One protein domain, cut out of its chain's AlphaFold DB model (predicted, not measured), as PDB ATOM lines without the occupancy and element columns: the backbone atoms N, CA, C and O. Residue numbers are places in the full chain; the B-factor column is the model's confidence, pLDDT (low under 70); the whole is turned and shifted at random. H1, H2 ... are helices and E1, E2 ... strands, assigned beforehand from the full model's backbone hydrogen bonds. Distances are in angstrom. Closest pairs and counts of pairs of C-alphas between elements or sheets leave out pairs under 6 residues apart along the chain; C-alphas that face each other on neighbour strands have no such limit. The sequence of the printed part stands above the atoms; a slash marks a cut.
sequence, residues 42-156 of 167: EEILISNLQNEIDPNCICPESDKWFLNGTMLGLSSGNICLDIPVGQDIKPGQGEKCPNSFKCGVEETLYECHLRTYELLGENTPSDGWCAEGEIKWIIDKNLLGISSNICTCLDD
ATOM      1  N   GLU A  42     201.602 252.592 168.455       71.75
ATOM      2  CA  GLU A  42     202.482 253.377 167.584       71.75
ATOM      3  C   GLU A  42     203.616 252.542 166.960       71.75
ATOM      4  O   GLU A  42     203.837 252.615 165.752       71.75
ATOM      5  N   GLU A  43     204.315 251.710 167.736       71.25
ATOM      6  CA  GLU A  43     205.381 250.841 167.219       71.25
ATOM      7  C   GLU A  43     204.845 249.815 166.216       71.25
ATOM      8  O   GLU A  43     205.469 249.555 165.176       71.25
ATOM      9  N   ILE A  44     203.665 249.254 166.493       70.31
ATOM     10  CA  ILE A  44     202.941 248.402 165.549       70.31
ATOM     11  C   ILE A  44     202.623 249.218 164.294       70.31
ATOM     12  O   ILE A  44     202.896 248.764 163.188       70.31
ATOM     13  N   LEU A  45     202.127 250.447 164.418       67.38
ATOM     14  CA  LEU A  45     201.761 251.250 163.260       67.38
ATOM     15  C   LEU A  45     202.978 251.614 162.390       67.38
ATOM     16  O   LEU A  45     202.969 251.398 161.180       67.38
ATOM     17  N   ILE A  46     204.065 252.098 162.993       66.88
ATOM     18  CA  ILE A  46     205.299 252.490 162.294       66.88
ATOM     19  C   ILE A  46     205.947 251.284 161.608       66.88
ATOM     20  O   ILE A  46     206.331 251.382 160.440       66.88
ATOM     21  N   SER A  47     206.057 250.145 162.299       65.19
ATOM     22  CA  SER A  47     206.649 248.933 161.713       65.19
ATOM     23  C   SER A  47     205.866 248.420 160.500       65.19
ATOM     24  O   SER A  47     206.454 247.795 159.619       65.19
ATOM     25  N   ASN A  48     204.572 248.744 160.405       58.75
ATOM     26  CA  ASN A  48     203.709 248.349 159.295       58.75
ATOM     27  C   ASN A  48     203.572 249.382 158.184       58.75
ATOM     28  O   ASN A  48     203.480 248.994 157.024       58.75
ATOM     29  N   LEU A  49     203.643 250.678 158.496       55.53
ATOM     30  CA  LEU A  49     203.712 251.753 157.497       55.53
ATOM     31  C   LEU A  49     204.878 251.577 156.517       55.53
ATOM     32  O   LEU A  49     204.804 252.030 155.376       55.53
ATOM     33  N   GLN A  50     205.958 250.936 156.965       54.84
ATOM     34  CA  GLN A  50     207.151 250.676 156.160       54.84
ATOM     35  C   GLN A  50     206.994 249.501 155.185       54.84
ATOM     36  O   GLN A  50     207.812 249.360 154.275       54.84
ATOM     37  N   ASN A  51     205.959 248.675 155.348       55.84
ATOM     38  CA  ASN A  51     205.699 247.539 154.477       55.84
ATOM     39  C   ASN A  51     204.670 247.938 153.406       55.84
ATOM     40  O   ASN A  51     203.602 248.468 153.710       55.84
ATOM     41  N   GLU A  52     204.977 247.689 152.131       56.38
ATOM     42  CA  GLU A  52     203.978 247.765 151.058       56.38
ATOM     43  C   GLU A  52     203.021 246.573 151.209       56.38
ATOM     44  O   GLU A  52     203.335 245.449 150.813       56.38
ATOM     45  N   ILE A  53     201.871 246.802 151.842       57.22
ATOM     46  CA  ILE A  53     200.856 245.770 152.060       57.22
ATOM     47  C   ILE A  53     199.967 245.681 150.811       57.22
ATOM     48  O   ILE A  53     199.400 246.679 150.373       57.22
ATOM     49  N   ASP A  54     199.833 244.484 150.230       58.84
ATOM     50  CA  ASP A  54     198.988 244.259 149.048       58.84
ATOM     51  C   ASP A  54     197.501 244.487 149.402       58.84
ATOM     52  O   ASP A  54     196.949 243.769 150.238       58.84
ATOM     53  N   PRO A  55     196.798 245.442 148.766       58.06
ATOM     54  CA  PRO A  55     195.381 245.707 149.029       58.06
ATOM     55  C   PRO A  55     194.437 244.583 148.587       58.06
ATOM     56  O   PRO A  55     193.250 244.627 148.898       58.06
ATOM     57  N   ASN A  56     194.932 243.577 147.863       54.66
ATOM     58  CA  ASN A  56     194.151 242.423 147.419       54.66
ATOM     59  C   ASN A  56     194.498 241.139 148.176       54.66
ATOM     60  O   ASN A  56     194.066 240.058 147.766       54.66
ATOM     61  N   CYS A  57     195.291 241.231 149.245       56.81
ATOM     62  CA  CYS A  57     195.637 240.057 150.020       56.81
ATOM     63  C   CYS A  57     194.450 239.553 150.861       56.81
ATOM     64  O   CYS A  57     193.544 240.320 151.207       56.81
ATOM     65  N   ILE A  58     194.453 238.256 151.173       55.94
ATOM     66  CA  ILE A  58     193.423 237.571 151.961       55.94
ATOM     67  C   ILE A  58     194.003 236.930 153.228       55.94
ATOM     68  O   ILE A  58     195.146 236.473 153.235       55.94
ATOM     69  N   CYS A  59     193.183 236.837 154.277       57.97
ATOM     70  CA  CYS A  59     193.485 236.065 155.481       57.97
ATOM     71  C   CYS A  59     192.973 234.628 155.311       57.97
ATOM     72  O   CYS A  59     191.770 234.442 155.124       57.97
ATOM     73  N   PRO A  60     193.852 233.609 155.302       50.91
ATOM     74  CA  PRO A  60     193.457 232.233 155.010       50.91
ATOM     75  C   PRO A  60     192.735 231.537 156.173       50.91
ATOM     76  O   PRO A  60     192.081 230.520 155.939       50.91
ATOM     77  N   GLU A  61     192.842 232.057 157.399       54.75
ATOM     78  CA  GLU A  61     192.243 231.464 158.598       54.75
ATOM     79  C   GLU A  61     190.989 232.245 159.024       54.75
ATOM     80  O   GLU A  61     190.954 233.473 158.980       54.75
ATOM     81  N   SER A  62     189.921 231.516 159.369       45.94
ATOM     82  CA  SER A  62     188.572 232.053 159.631       45.94
ATOM     83  C   SER A  62     188.427 232.815 160.955       45.94
ATOM     84  O   SER A  62     187.376 233.391 161.218       45.94
ATOM     85  N   ASP A  63     189.449 232.756 161.798       45.59
ATOM     86  CA  ASP A  63     189.609 233.441 163.080       45.59
ATOM     87  C   ASP A  63     190.450 234.720 162.966       45.59
ATOM     88  O   ASP A  63     190.575 235.455 163.941       45.59
ATOM     89  N   LYS A  64     190.976 235.033 161.775       49.66
ATOM     90  CA  LYS A  64     191.752 236.250 161.546       49.66
ATOM     91  C   LYS A  64     190.868 237.381 161.033       49.66
ATOM     92  O   LYS A  64     190.194 237.263 160.008       49.66
ATOM     93  N   TRP A  65     190.888 238.501 161.748       51.94
ATOM     94  CA  TRP A  65     190.220 239.736 161.361       51.94
ATOM     95  C   TRP A  65     190.889 240.376 160.153       51.94
ATOM     96  O   TRP A  65     192.114 240.411 160.039       51.94
ATOM     97  N   PHE A  66     190.039 240.932 159.293       54.06
ATOM     98  CA  PHE A  66     190.401 241.773 158.167       54.06
ATOM     99  C   PHE A  66     190.330 243.232 158.610       54.06
ATOM    100  O   PHE A  66     189.250 243.720 158.941       54.06
ATOM    101  N   LEU A  67     191.462 243.929 158.605       55.66
ATOM    102  CA  LEU A  67     191.501 245.374 158.812       55.66
ATOM    103  C   LEU A  67     192.180 246.030 157.618       55.66
ATOM    104  O   LEU A  67     193.285 245.645 157.230       55.66
ATOM    105  N   ASN A  68     191.518 247.029 157.036       55.00
ATOM    106  CA  ASN A  68     192.173 247.905 156.080       55.00
ATOM    107  C   ASN A  68     193.158 248.779 156.859       55.00
ATOM    108  O   ASN A  68     192.774 249.488 157.787       55.00
ATOM    109  N   GLY A  69     194.428 248.748 156.468       54.84
ATOM    110  CA  GLY A  69     195.501 249.512 157.085       54.84
ATOM    111  C   GLY A  69     195.164 250.995 157.234       54.84
ATOM    112  O   GLY A  69     195.521 251.590 158.247       54.84
ATOM    113  N   THR A  70     194.380 251.584 156.323       57.59
ATOM    114  CA  THR A  70     193.963 252.993 156.442       57.59
ATOM    115  C   THR A  70     193.151 253.290 157.700       57.59
ATOM    116  O   THR A  70     193.202 254.409 158.197       57.59
ATOM    117  N   MET A  71     192.426 252.307 158.231       53.47
ATOM    118  CA  MET A  71     191.636 252.436 159.463       53.47
ATOM    119  C   MET A  71     192.511 252.531 160.717       53.47
ATOM    120  O   MET A  71     192.078 253.001 161.764       53.47
ATOM    121  N   LEU A  72     193.766 252.107 160.591       54.25
ATOM    122  CA  LEU A  72     194.818 252.234 161.590       54.25
ATOM    123  C   LEU A  72     195.793 253.379 161.245       54.25
ATOM    124  O   LEU A  72     196.837 253.512 161.870       54.25
ATOM    125  N   GLY A  73     195.498 254.203 160.232       52.28
ATOM    126  CA  GLY A  73     196.419 255.240 159.750       52.28
ATOM    127  C   GLY A  73     197.634 254.700 158.979       52.28
ATOM    128  O   GLY A  73     198.628 255.409 158.828       52.28
ATOM    129  N   LEU A  74     197.564 253.458 158.490       56.81
ATOM    130  CA  LEU A  74     198.605 252.773 157.716       56.81
ATOM    131  C   LEU A  74     198.433 252.963 156.201       56.81
ATOM    132  O   LEU A  74     197.435 253.511 155.725       56.81
ATOM    133  N   SER A  75     199.419 252.490 155.430       56.75
ATOM    134  CA  SER A  75     199.332 252.416 153.969       56.75
ATOM    135  C   SER A  75     198.120 251.572 153.546       56.75
ATOM    136  O   SER A  75     197.680 250.672 154.264       56.75
ATOM    137  N   SER A  76     197.536 251.886 152.384       54.06
ATOM    138  CA  SER A  76     196.371 251.161 151.870       54.06
ATOM    139  C   SER A  76     196.741 249.707 151.574       54.06
ATOM    140  O   SER A  76     197.431 249.442 150.591       54.06
ATOM    141  N   GLY A  77     196.274 248.785 152.412       53.69
ATOM    142  CA  GLY A  77     196.549 247.355 152.324       53.69
ATOM    143  C   GLY A  77     195.807 246.592 153.421       53.69
ATOM    144  O   GLY A  77     195.407 247.203 154.408       53.69
ATOM    145  N   ASN A  78     195.585 245.286 153.267       55.66
ATOM    146  CA  ASN A  78     194.844 244.511 154.271       55.66
ATOM    147  C   ASN A  78     195.796 243.812 155.245       55.66
ATOM    148  O   ASN A  78     196.821 243.261 154.849       55.66
ATOM    149  N   ILE A  79     195.435 243.803 156.522       60.34
ATOM    150  CA  ILE A  79     196.185 243.148 157.592       60.34
ATOM    151  C   ILE A  79     195.349 242.003 158.160       60.34
ATOM    152  O   ILE A  79     194.146 242.172 158.371       60.34
ATOM    153  N   CYS A  80     195.999 240.870 158.445       60.06
ATOM    154  CA  CYS A  80     195.408 239.795 159.236       60.06
ATOM    155  C   CYS A  80     195.774 239.961 160.703       60.06
ATOM    156  O   CYS A  80     196.954 239.898 161.055       60.06
ATOM    157  N   LEU A  81     194.762 240.141 161.548       63.28
ATOM    158  CA  LEU A  81     194.925 240.128 162.998       63.28
ATOM    159  C   LEU A  81     194.324 238.859 163.588       63.28
ATOM    160  O   LEU A  81     193.189 238.516 163.281       63.28
ATOM    161  N   ASP A  82     195.066 238.194 164.464       63.44
ATOM    162  CA  ASP A  82     194.573 237.047 165.226       63.44
ATOM    163  C   ASP A  82     193.811 237.548 166.460       63.44
ATOM    164  O   ASP A  82     194.390 237.768 167.528       63.44
ATOM    165  N   ILE A  83     192.524 237.848 166.269       64.06
ATOM    166  CA  ILE A  83     191.613 238.309 167.321       64.06
ATOM    167  C   ILE A  83     190.407 237.382 167.310       64.06
ATOM    168  O   ILE A  83     189.837 237.157 166.242       64.06
ATOM    169  N   PRO A  84     189.945 236.895 168.472       67.81
ATOM    170  CA  PRO A  84     188.779 236.032 168.518       67.81
ATOM    171  C   PRO A  84     187.579 236.673 167.808       67.81
ATOM    172  O   PRO A  84     187.168 237.797 168.104       67.81
ATOM    173  N   VAL A  85     186.993 235.940 166.864       67.06
ATOM    174  CA  VAL A  85     185.792 236.377 166.151       67.06
ATOM    175  C   VAL A  85     184.569 235.880 166.924       67.06
ATOM    176  O   VAL A  85     184.409 234.681 167.158       67.06
ATOM    177  N   GLY A  86     183.705 236.804 167.353       76.12
ATOM    178  CA  GLY A  86     182.395 236.464 167.925       76.12
ATOM    179  C   GLY A  86     181.419 235.940 166.862       76.12
ATOM    180  O   GLY A  86     181.680 236.008 165.665       76.12
ATOM    181  N   GLN A  87     180.251 235.449 167.266       84.50
ATOM    182  CA  GLN A  87     179.212 234.962 166.348       84.50
ATOM    183  C   GLN A  87     178.563 236.106 165.562       84.50
ATOM    184  O   GLN A  87     178.371 237.184 166.104       84.50
ATOM    185  N   ASP A  88     178.128 235.904 164.321       82.06
ATOM    186  CA  ASP A  88     177.349 236.933 163.609       82.06
ATOM    187  C   ASP A  88     175.930 237.073 164.211       82.06
ATOM    188  O   ASP A  88     174.993 236.368 163.827       82.06
ATOM    189  N   ILE A  89     175.786 237.950 165.211       86.62
ATOM    190  CA  ILE A  89     174.528 238.255 165.904       86.62
ATOM    191  C   ILE A  89     173.961 239.541 165.302       86.62
ATOM    192  O   ILE A  89     174.616 240.581 165.304       86.62
ATOM    193  N   LYS A  90     172.718 239.490 164.817       87.44
ATOM    194  CA  LYS A  90     172.058 240.647 164.193       87.44
ATOM    195  C   LYS A  90     171.375 241.553 165.222       87.44
ATOM    196  O   LYS A  90     170.986 241.076 166.296       87.44
ATOM    197  N   PRO A  91     171.125 242.834 164.882       88.88
ATOM    198  CA  PRO A  91     170.336 243.727 165.722       88.88
ATOM    199  C   PRO A  91     168.994 243.104 166.125       88.88
ATOM    200  O   PRO A  91     168.226 242.637 165.283       88.88
ATOM    201  N   GLY A  92     168.721 243.082 167.431       85.88
ATOM    202  CA  GLY A  92     167.506 242.490 168.002       85.88
ATOM    203  C   GLY A  92     167.561 240.976 168.257       85.88
ATOM    204  O   GLY A  92     166.569 240.425 168.729       85.88
ATOM    205  N   GLN A  93     168.687 240.304 167.985       88.44
ATOM    206  CA  GLN A  93     168.892 238.869 168.266       88.44
ATOM    207  C   GLN A  93     169.839 238.593 169.448       88.44
ATOM    208  O   GLN A  93     170.132 237.438 169.740       88.44
ATOM    209  N   GLY A  94     170.293 239.636 170.144       87.25
ATOM    210  CA  GLY A  94     171.167 239.544 171.311       87.25
ATOM    211  C   GLY A  94     171.409 240.912 171.945       87.25
ATOM    212  O   GLY A  94     170.826 241.918 171.523       87.25
ATOM    213  N   GLU A  95     172.269 240.949 172.957       92.75
ATOM    214  CA  GLU A  95     172.707 242.202 173.573       92.75
ATOM    215  C   GLU A  95     173.598 242.993 172.609       92.75
ATOM    216  O   GLU A  95     174.317 242.425 171.782       92.75
ATOM    217  N   LYS A  96     173.512 244.325 172.681       91.31
ATOM    218  CA  LYS A  96     174.400 245.199 171.915       91.31
ATOM    219  C   LYS A  96     175.745 245.252 172.634       91.31
ATOM    220  O   LYS A  96     175.764 245.543 173.830       91.31
ATOM    221  N   CYS A  97     176.844 245.040 171.917       90.94
ATOM    222  CA  CYS A  97     178.159 245.292 172.491       90.94
ATOM    223  C   CYS A  97     178.334 246.810 172.724       90.94
ATOM    224  O   CYS A  97     177.918 247.622 171.890       90.94
ATOM    225  N   PRO A  98     178.899 247.232 173.862       89.50
ATOM    226  CA  PRO A  98     179.198 248.638 174.112       89.50
ATOM    227  C   PRO A  98     180.242 249.150 173.113       89.50
ATOM    228  O   PRO A  98     181.112 248.398 172.699       89.50
ATOM    229  N   ASN A  99     180.178 250.425 172.724       83.19
ATOM    230  CA  ASN A  99     181.211 251.065 171.904       83.19
ATOM    231  C   ASN A  99     182.151 251.836 172.839       83.19
ATOM    232  O   ASN A  99     181.856 252.962 173.244       83.19
ATOM    233  N   SER A 100     183.208 251.181 173.314       73.75
ATOM    234  CA  SER A 100     184.141 251.776 174.288       73.75
ATOM    235  C   SER A 100     185.602 251.438 174.021       73.75
ATOM    236  O   SER A 100     186.473 251.824 174.798       73.75
ATOM    237  N   PHE A 101     185.880 250.750 172.917       77.25
ATOM    238  CA  PHE A 101     187.236 250.413 172.534       77.25
ATOM    239  C   PHE A 101     187.865 251.584 171.787       77.25
ATOM    240  O   PHE A 101     187.616 251.796 170.604       77.25
ATOM    241  N   LYS A 102     188.668 252.357 172.510       77.38
ATOM    242  CA  LYS A 102     189.522 253.400 171.949       77.38
ATOM    243  C   LYS A 102     190.864 253.317 172.629       77.38
ATOM    244  O   LYS A 102     190.899 253.415 173.855       77.38
ATOM    245  N   CYS A 103     191.931 253.162 171.860       75.00
ATOM    246  CA  CYS A 103     193.279 253.055 172.401       75.00
ATOM    247  C   CYS A 103     194.058 254.360 172.206       75.00
ATOM    248  O   CYS A 103     193.834 255.085 171.237       75.00
ATOM    249  N   GLY A 104     194.968 254.663 173.126       72.62
ATOM    250  CA  GLY A 104     196.030 255.642 172.914       72.62
ATOM    251  C   GLY A 104     197.159 255.013 172.102       72.62
ATOM    252  O   GLY A 104     197.439 253.825 172.244       72.62
ATOM    253  N   VAL A 105     197.823 255.791 171.249       70.31
ATOM    254  CA  VAL A 105     198.928 255.273 170.415       70.31
ATOM    255  C   VAL A 105     200.144 254.852 171.249       70.31
ATOM    256  O   VAL A 105     200.876 253.945 170.859       70.31
ATOM    257  N   GLU A 106     200.318 255.465 172.421       78.31
ATOM    258  CA  GLU A 106     201.365 255.126 173.390       78.31
ATOM    259  C   GLU A 106     201.045 253.855 174.199       78.31
ATOM    260  O   GLU A 106     201.940 253.291 174.824       78.31
ATOM    261  N   GLU A 107     199.791 253.383 174.188       77.31
ATOM    262  CA  GLU A 107     199.396 252.157 174.881       77.31
ATOM    263  C   GLU A 107     199.820 250.923 174.078       77.31
ATOM    264  O   GLU A 107     199.782 250.890 172.845       77.31
ATOM    265  N   THR A 108     200.154 249.852 174.784       84.56
ATOM    266  CA  THR A 108     200.108 248.500 174.224       84.56
ATOM    267  C   THR A 108     198.652 248.058 174.038       84.56
ATOM    268  O   THR A 108     197.738 248.519 174.731       84.56
ATOM    269  N   LEU A 109     198.402 247.103 173.138       79.62
ATOM    270  CA  LEU A 109     197.055 246.528 172.992       79.62
ATOM    271  C   LEU A 109     196.578 245.849 174.281       79.62
ATOM    272  O   LEU A 109     195.392 245.908 174.598       79.62
ATOM    273  N   TYR A 110     197.491 245.254 175.052       86.31
ATOM    274  CA  TYR A 110     197.185 244.718 176.375       86.31
ATOM    275  C   TYR A 110     196.676 245.805 177.336       86.31
ATOM    276  O   TYR A 110     195.635 245.616 177.962       86.31
ATOM    277  N   GLU A 111     197.365 246.946 177.434       87.75
ATOM    278  CA  GLU A 111     196.945 248.067 178.291       87.75
ATOM    279  C   GLU A 111     195.592 248.630 177.853       87.75
ATOM    280  O   GLU A 111     194.710 248.835 178.689       87.75
ATOM    281  N   CYS A 112     195.385 248.785 176.545       85.75
ATOM    282  CA  CYS A 112     194.100 249.221 176.012       85.75
ATOM    283  C   CYS A 112     192.970 248.227 176.337       85.75
ATOM    284  O   CYS A 112     191.881 248.630 176.759       85.75
ATOM    285  N   HIS A 113     193.214 246.921 176.187       87.69
ATOM    286  CA  HIS A 113     192.248 245.877 176.537       87.69
ATOM    287  C   HIS A 113     191.922 245.895 178.034       87.69
ATOM    288  O   HIS A 113     190.749 245.816 178.404       87.69
ATOM    289  N   LEU A 114     192.940 246.037 178.888       89.56
ATOM    290  CA  LEU A 114     192.776 246.106 180.335       89.56
ATOM    291  C   LEU A 114     191.946 247.327 180.745       89.56
ATOM    292  O   LEU A 114     190.948 247.173 181.445       89.56
ATOM    293  N   ARG A 115     192.286 248.521 180.249       88.69
ATOM    294  CA  ARG A 115     191.522 249.747 180.525       88.69
ATOM    295  C   ARG A 115     190.088 249.649 180.009       88.69
ATOM    296  O   ARG A 115     189.154 250.079 180.681       88.69
ATOM    297  N   THR A 116     189.895 249.066 178.828       87.88
ATOM    298  CA  THR A 116     188.553 248.833 178.275       87.88
ATOM    299  C   THR A 116     187.744 247.913 179.190       87.88
ATOM    300  O   THR A 116     186.594 248.222 179.500       87.88
ATOM    301  N   TYR A 117     188.342 246.830 179.690       88.62
ATOM    302  CA  TYR A 117     187.705 245.958 180.677       88.62
ATOM    303  C   TYR A 117     187.358 246.699 181.977       88.62
ATOM    304  O   TYR A 117     186.241 246.557 182.469       88.62
ATOM    305  N   GLU A 118     188.256 247.529 182.509       88.69
ATOM    306  CA  GLU A 118     188.007 248.310 183.730       88.69
ATOM    307  C   GLU A 118     186.843 249.304 183.580       88.69
ATOM    308  O   GLU A 118     186.100 249.535 184.535       88.69
ATOM    309  N   LEU A 119     186.654 249.868 182.382       86.31
ATOM    310  CA  LEU A 119     185.547 250.780 182.073       86.31
ATOM    311  C   LEU A 119     184.208 250.052 181.899       86.31
ATOM    312  O   LEU A 119     183.166 250.556 182.320       86.31
ATOM    313  N   LEU A 120     184.233 248.891 181.248       86.75
ATOM    314  CA  LEU A 120     183.046 248.117 180.890       86.75
ATOM    315  C   LEU A 120     182.540 247.234 182.040       86.75
ATOM    316  O   LEU A 120     181.332 247.069 182.233       86.75
ATOM    317  N   GLY A 121     183.466 246.682 182.821       81.44
ATOM    318  CA  GLY A 121     183.199 245.790 183.940       81.44
ATOM    319  C   GLY A 121     182.690 244.402 183.537       81.44
ATOM    320  O   GLY A 121     182.384 244.110 182.380       81.44
ATOM    321  N   GLU A 122     182.553 243.536 184.542       78.25
ATOM    322  CA  GLU A 122     182.201 242.113 184.388       78.25
ATOM    323  C   GLU A 122     180.803 241.849 183.804       78.25
ATOM    324  O   GLU A 122     180.517 240.738 183.371       78.25
ATOM    325  N   ASN A 123     179.922 242.851 183.785       80.75
ATOM    326  CA  ASN A 123     178.552 242.697 183.281       80.75
ATOM    327  C   ASN A 123     178.444 242.865 181.761       80.75
ATOM    328  O   ASN A 123     177.341 242.818 181.220       80.75
ATOM    329  N   THR A 124     179.560 243.111 181.078       89.44
ATOM    330  CA  THR A 124     179.555 243.269 179.626       89.44
ATOM    331  C   THR A 124     179.327 241.921 178.946       89.44
ATOM    332  O   THR A 124     179.938 240.928 179.352       89.44
ATOM    333  N   PRO A 125     178.469 241.859 177.909       91.44
ATOM    334  CA  PRO A 125     178.215 240.624 177.185       91.44
ATOM    335  C   PRO A 125     179.509 240.014 176.651       91.44
ATOM    336  O   PRO A 125     180.373 240.710 176.118       91.44
ATOM    337  N   SER A 126     179.620 238.688 176.732       91.19
ATOM    338  CA  SER A 126     180.750 237.967 176.138       91.19
ATOM    339  C   SER A 126     180.721 237.952 174.615       91.19
ATOM    340  O   SER A 126     181.744 237.705 173.983       91.19
ATOM    341  N   ASP A 127     179.537 238.163 174.041       91.94
ATOM    342  CA  ASP A 127     179.290 238.272 172.611       91.94
ATOM    343  C   ASP A 127     177.962 239.007 172.371       91.94
ATOM    344  O   ASP A 127     177.051 238.949 173.200       91.94
ATOM    345  N   GLY A 128     177.835 239.682 171.235       91.94
ATOM    346  CA  GLY A 128     176.676 240.512 170.921       91.94
ATOM    347  C   GLY A 128     176.695 241.039 169.492       91.94
ATOM    348  O   GLY A 128     177.429 240.537 168.636       91.94
ATOM    349  N   TRP A 129     175.869 242.047 169.224       92.19
ATOM    350  CA  TRP A 129     175.799 242.709 167.917       92.19
ATOM    351  C   TRP A 129     176.403 244.120 167.948       92.19
ATOM    352  O   TRP A 129     176.344 244.800 168.975       92.19
ATOM    353  N   CYS A 130     176.935 244.557 166.804       87.44
ATOM    354  CA  CYS A 130     177.406 245.923 166.543       87.44
ATOM    355  C   CYS A 130     176.609 246.558 165.399       87.44
ATOM    356  O   CYS A 130     175.975 245.847 164.614       87.44
ATOM    357  N   ALA A 131     176.550 247.890 165.356       86.25
ATOM    358  CA  ALA A 131     175.824 248.579 164.294       86.25
ATOM    359  C   ALA A 131     176.511 248.385 162.932       86.25
ATOM    360  O   ALA A 131     177.677 248.009 162.847       86.25
ATOM    361  N   GLU A 132     175.779 248.637 161.848       81.06
ATOM    362  CA  GLU A 132     176.372 248.647 160.510       81.06
ATOM    363  C   GLU A 132     177.488 249.701 160.442       81.06
ATOM    364  O   GLU A 132     177.281 250.842 160.854       81.06
ATOM    365  N   GLY A 133     178.661 249.306 159.942       72.88
ATOM    366  CA  GLY A 133     179.859 250.151 159.934       72.88
ATOM    367  C   GLY A 133     180.662 250.141 161.239       72.88
ATOM    368  O   GLY A 133     181.646 250.859 161.324       72.88
ATOM    369  N   GLU A 134     180.277 249.345 162.241       79.94
ATOM    370  CA  GLU A 134     181.103 249.077 163.423       79.94
ATOM    371  C   GLU A 134     181.709 247.666 163.352       79.94
ATOM    372  O   GLU A 134     181.055 246.692 162.965       79.94
ATOM    373  N   ILE A 135     182.953 247.544 163.799       78.25
ATOM    374  CA  ILE A 135     183.656 246.275 163.991       78.25
ATOM    375  C   ILE A 135     183.297 245.729 165.368       78.25
ATOM    376  O   ILE A 135     183.263 246.470 166.343       78.25
ATOM    377  N   LYS A 136     183.065 244.421 165.483       84.12
ATOM    378  CA  LYS A 136     182.919 243.764 166.786       84.12
ATOM    379  C   LYS A 136     184.244 243.186 167.278       84.12
ATOM    380  O   LYS A 136     184.670 242.152 166.792       84.12
ATOM    381  N   TRP A 137     184.835 243.754 168.315       84.62
ATOM    382  CA  TRP A 137     185.987 243.167 168.999       84.62
ATOM    383  C   TRP A 137     185.564 242.195 170.094       84.62
ATOM    384  O   TRP A 137     184.655 242.501 170.871       84.62
ATOM    385  N   ILE A 138     186.293 241.089 170.238       87.38
ATOM    386  CA  ILE A 138     186.215 240.222 171.415       87.38
ATOM    387  C   ILE A 138     187.549 240.281 172.157       87.38
ATOM    388  O   ILE A 138     188.591 239.912 171.618       87.38
ATOM    389  N   ILE A 139     187.508 240.702 173.418       87.88
ATOM    390  CA  ILE A 139     188.661 240.635 174.315       87.88
ATOM    391  C   ILE A 139     188.651 239.251 174.970       87.88
ATOM    392  O   ILE A 139     187.719 238.906 175.706       87.88
ATOM    393  N   ASP A 140     189.675 238.445 174.675       85.56
ATOM    394  CA  ASP A 140     189.821 237.098 175.232       85.56
ATOM    395  C   ASP A 140     190.066 237.163 176.744       85.56
ATOM    396  O   ASP A 140     190.979 237.837 177.230       85.56
ATOM    397  N   LYS A 141     189.288 236.385 177.495       87.62
ATOM    398  CA  LYS A 141     189.470 236.207 178.932       87.62
ATOM    399  C   LYS A 141     190.867 235.730 179.317       87.62
ATOM    400  O   LYS A 141     191.371 236.110 180.369       87.62
ATOM    401  N   ASN A 142     191.495 234.903 178.481       87.31
ATOM    402  CA  ASN A 142     192.813 234.337 178.745       87.31
ATOM    403  C   ASN A 142     193.912 235.392 178.612       87.31
ATOM    404  O   ASN A 142     194.924 235.294 179.300       87.31
ATOM    405  N   LEU A 143     193.702 236.401 177.759       84.25
ATOM    406  CA  LEU A 143     194.648 237.496 177.573       84.25
ATOM    407  C   LEU A 143     194.748 238.361 178.835       84.25
ATOM    408  O   LEU A 143     195.850 238.731 179.222       84.25
ATOM    409  N   LEU A 144     193.616 238.654 179.486       84.81
ATOM    410  CA  LEU A 144     193.555 239.521 180.674       84.81
ATOM    411  C   LEU A 144     193.457 238.769 182.013       84.81
ATOM    412  O   LEU A 144     193.522 239.387 183.072       84.81
ATOM    413  N   GLY A 145     193.268 237.448 181.996       86.25
ATOM    414  CA  GLY A 145     193.040 236.657 183.209       86.25
ATOM    415  C   GLY A 145     191.685 236.922 183.879       86.25
ATOM    416  O   GLY A 145     191.580 236.822 185.101       86.25
ATOM    417  N   ILE A 146     190.657 237.265 183.097       87.12
ATOM    418  CA  ILE A 146     189.300 237.577 183.583       87.12
ATOM    419  C   ILE A 146     188.362 236.361 183.488       87.12
ATOM    420  O   ILE A 146     188.715 235.309 182.951       87.12
ATOM    421  N   SER A 147     187.156 236.467 184.054       88.12
ATOM    422  CA  SER A 147     186.224 235.337 184.207       88.12
ATOM    423  C   SER A 147     185.517 234.924 182.906       88.12
ATOM    424  O   SER A 147     185.216 233.742 182.708       88.12
ATOM    425  N   SER A 148     185.295 235.867 181.993       89.19
ATOM    426  CA  SER A 148     184.631 235.658 180.705       89.19
ATOM    427  C   SER A 148     185.198 236.582 179.635       89.19
ATOM    428  O   SER A 148     185.790 237.610 179.948       89.19
ATOM    429  N   ASN A 149     185.012 236.215 178.364       90.50
ATOM    430  CA  ASN A 149     185.278 237.147 177.270       90.50
ATOM    431  C   ASN A 149     184.351 238.355 177.422       90.50
ATOM    432  O   ASN A 149     183.281 238.228 178.025       90.50
ATOM    433  N   ILE A 150     184.739 239.482 176.839       91.12
ATOM    434  CA  ILE A 150     183.873 240.655 176.713       91.12
ATOM    435  C   ILE A 150     183.873 241.133 175.264       91.12
ATOM    436  O   ILE A 150     184.901 241.074 174.585       91.12
ATOM    437  N   CYS A 151     182.720 241.589 174.788       90.75
ATOM    438  CA  CYS A 151     182.584 242.162 173.458       90.75
ATOM    439  C   CYS A 151     182.494 243.686 173.510       90.75
ATOM    440  O   CYS A 151     181.948 244.266 174.446       90.75
ATOM    441  N   THR A 152     183.011 244.343 172.478       88.94
ATOM    442  CA  THR A 152     182.908 245.794 172.286       88.94
ATOM    443  C   THR A 152     182.822 246.102 170.798       88.94
ATOM    444  O   THR A 152     183.368 245.375 169.977       88.94
ATOM    445  N   CYS A 153     182.129 247.175 170.440       86.31
ATOM    446  CA  CYS A 153     182.135 247.712 169.090       86.31
ATOM    447  C   CYS A 153     183.269 248.732 168.944       86.31
ATOM    448  O   CYS A 153     183.557 249.464 169.893       86.31
ATOM    449  N   LEU A 154     183.894 248.773 167.772       79.69
ATOM    450  CA  LEU A 154     184.815 249.822 167.348       79.69
ATOM    451  C   LEU A 154     184.207 250.526 166.147       79.69
ATOM    452  O   LEU A 154     183.618 249.884 165.276       79.69
ATOM    453  N   ASP A 155     184.390 251.834 166.094       71.19
ATOM    454  CA  ASP A 155     184.134 252.586 164.877       71.19
ATOM    455  C   ASP A 155     185.262 252.290 163.875       71.19
ATOM    456  O   ASP A 155     186.441 252.447 164.207       71.19
ATOM    457  N   ASP A 156     184.897 251.856 162.665       58.94
ATOM    458  CA  ASP A 156     185.807 251.495 161.563       58.94
ATOM    459  C   ASP A 156     186.784 252.642 161.218       58.94
ATOM    460  O   ASP A 156     187.826 252.432 160.603       58.94
TER     461      ASP A 156
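AT A GLANCE: This is residues 42 to 156 of the 167 residues of the protein "CLUMA_CG000467, isoform A" of Clunio marinus (UniProt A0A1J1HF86). Two small two-stranded ribbons make two loosely joined halves: E3 and E4 with H3 over one face and H4 in the link between the strands, and E1 and E2 with little H2 between them along the chain and H1 at the far end. Long unnamed stretches loop round these parts. The printed part has 115 residues, under half of them in named elements, in the order H1 E1 H2 E2 H3 E3 H4 E4; the class is mixed, and both sheets are antiparallel. The whole is compact, with a radius of gyration of the C-alphas of 14.5 A and spans of 41 by 30 by 22 A.

IN THESE COORDINATES: Find C-alpha 134 at (181.103, 249.077, 163.423); from there E3 runs 15.7 A to residue 139. E4, residues 150 to 155, runs 16.8 A to (184.134, 252.586, 164.877). H4 is residues 141 to 144, 5.5 A, and H3 is residues 109 to 120, 16.2 A. Look next at E1, residues 64 to 68, 12.9 A; H2, residues 69 to 72, 5.3 A; and E2, residues 78 to 82, 13.3 A. H1, residues 42 to 49, 10.3 A, begins at (202.482, 253.377, 167.584).

HOW THE PARTS SIT: Between E3 and E4, antiparallel at 150 degrees, find N 137 and O 152 at 2.7 A. H3 touches H4 with residues 110 to 114 alone; their closest C-alphas, Leu 114 and Leu 144, are 6.6 A apart. E1 and E3 are near each other. E1 and E2 are antiparallel at 149 degrees, with N 65 and O 81 at 2.8 A. H1 and H2 are close but not clearly touching, the closest C-alphas, Leu 45 and Leu 72, 7.2 A apart. H1 and H3 are apart. In H1 and H3 every O i to N i+4 pair is within hydrogen-bond range; H2 and H4 are too short for one.

THE WHOLE: The C-alphas farthest apart, Gln 50 and Gly 92, are 42.2 A apart. The printed part has no cut. The links H1 to E1, E2 to H3 and H3 to E3 are long. Mean pLDDT of the printed part is 74.4; residues 45 to 85 and 156 are under 70.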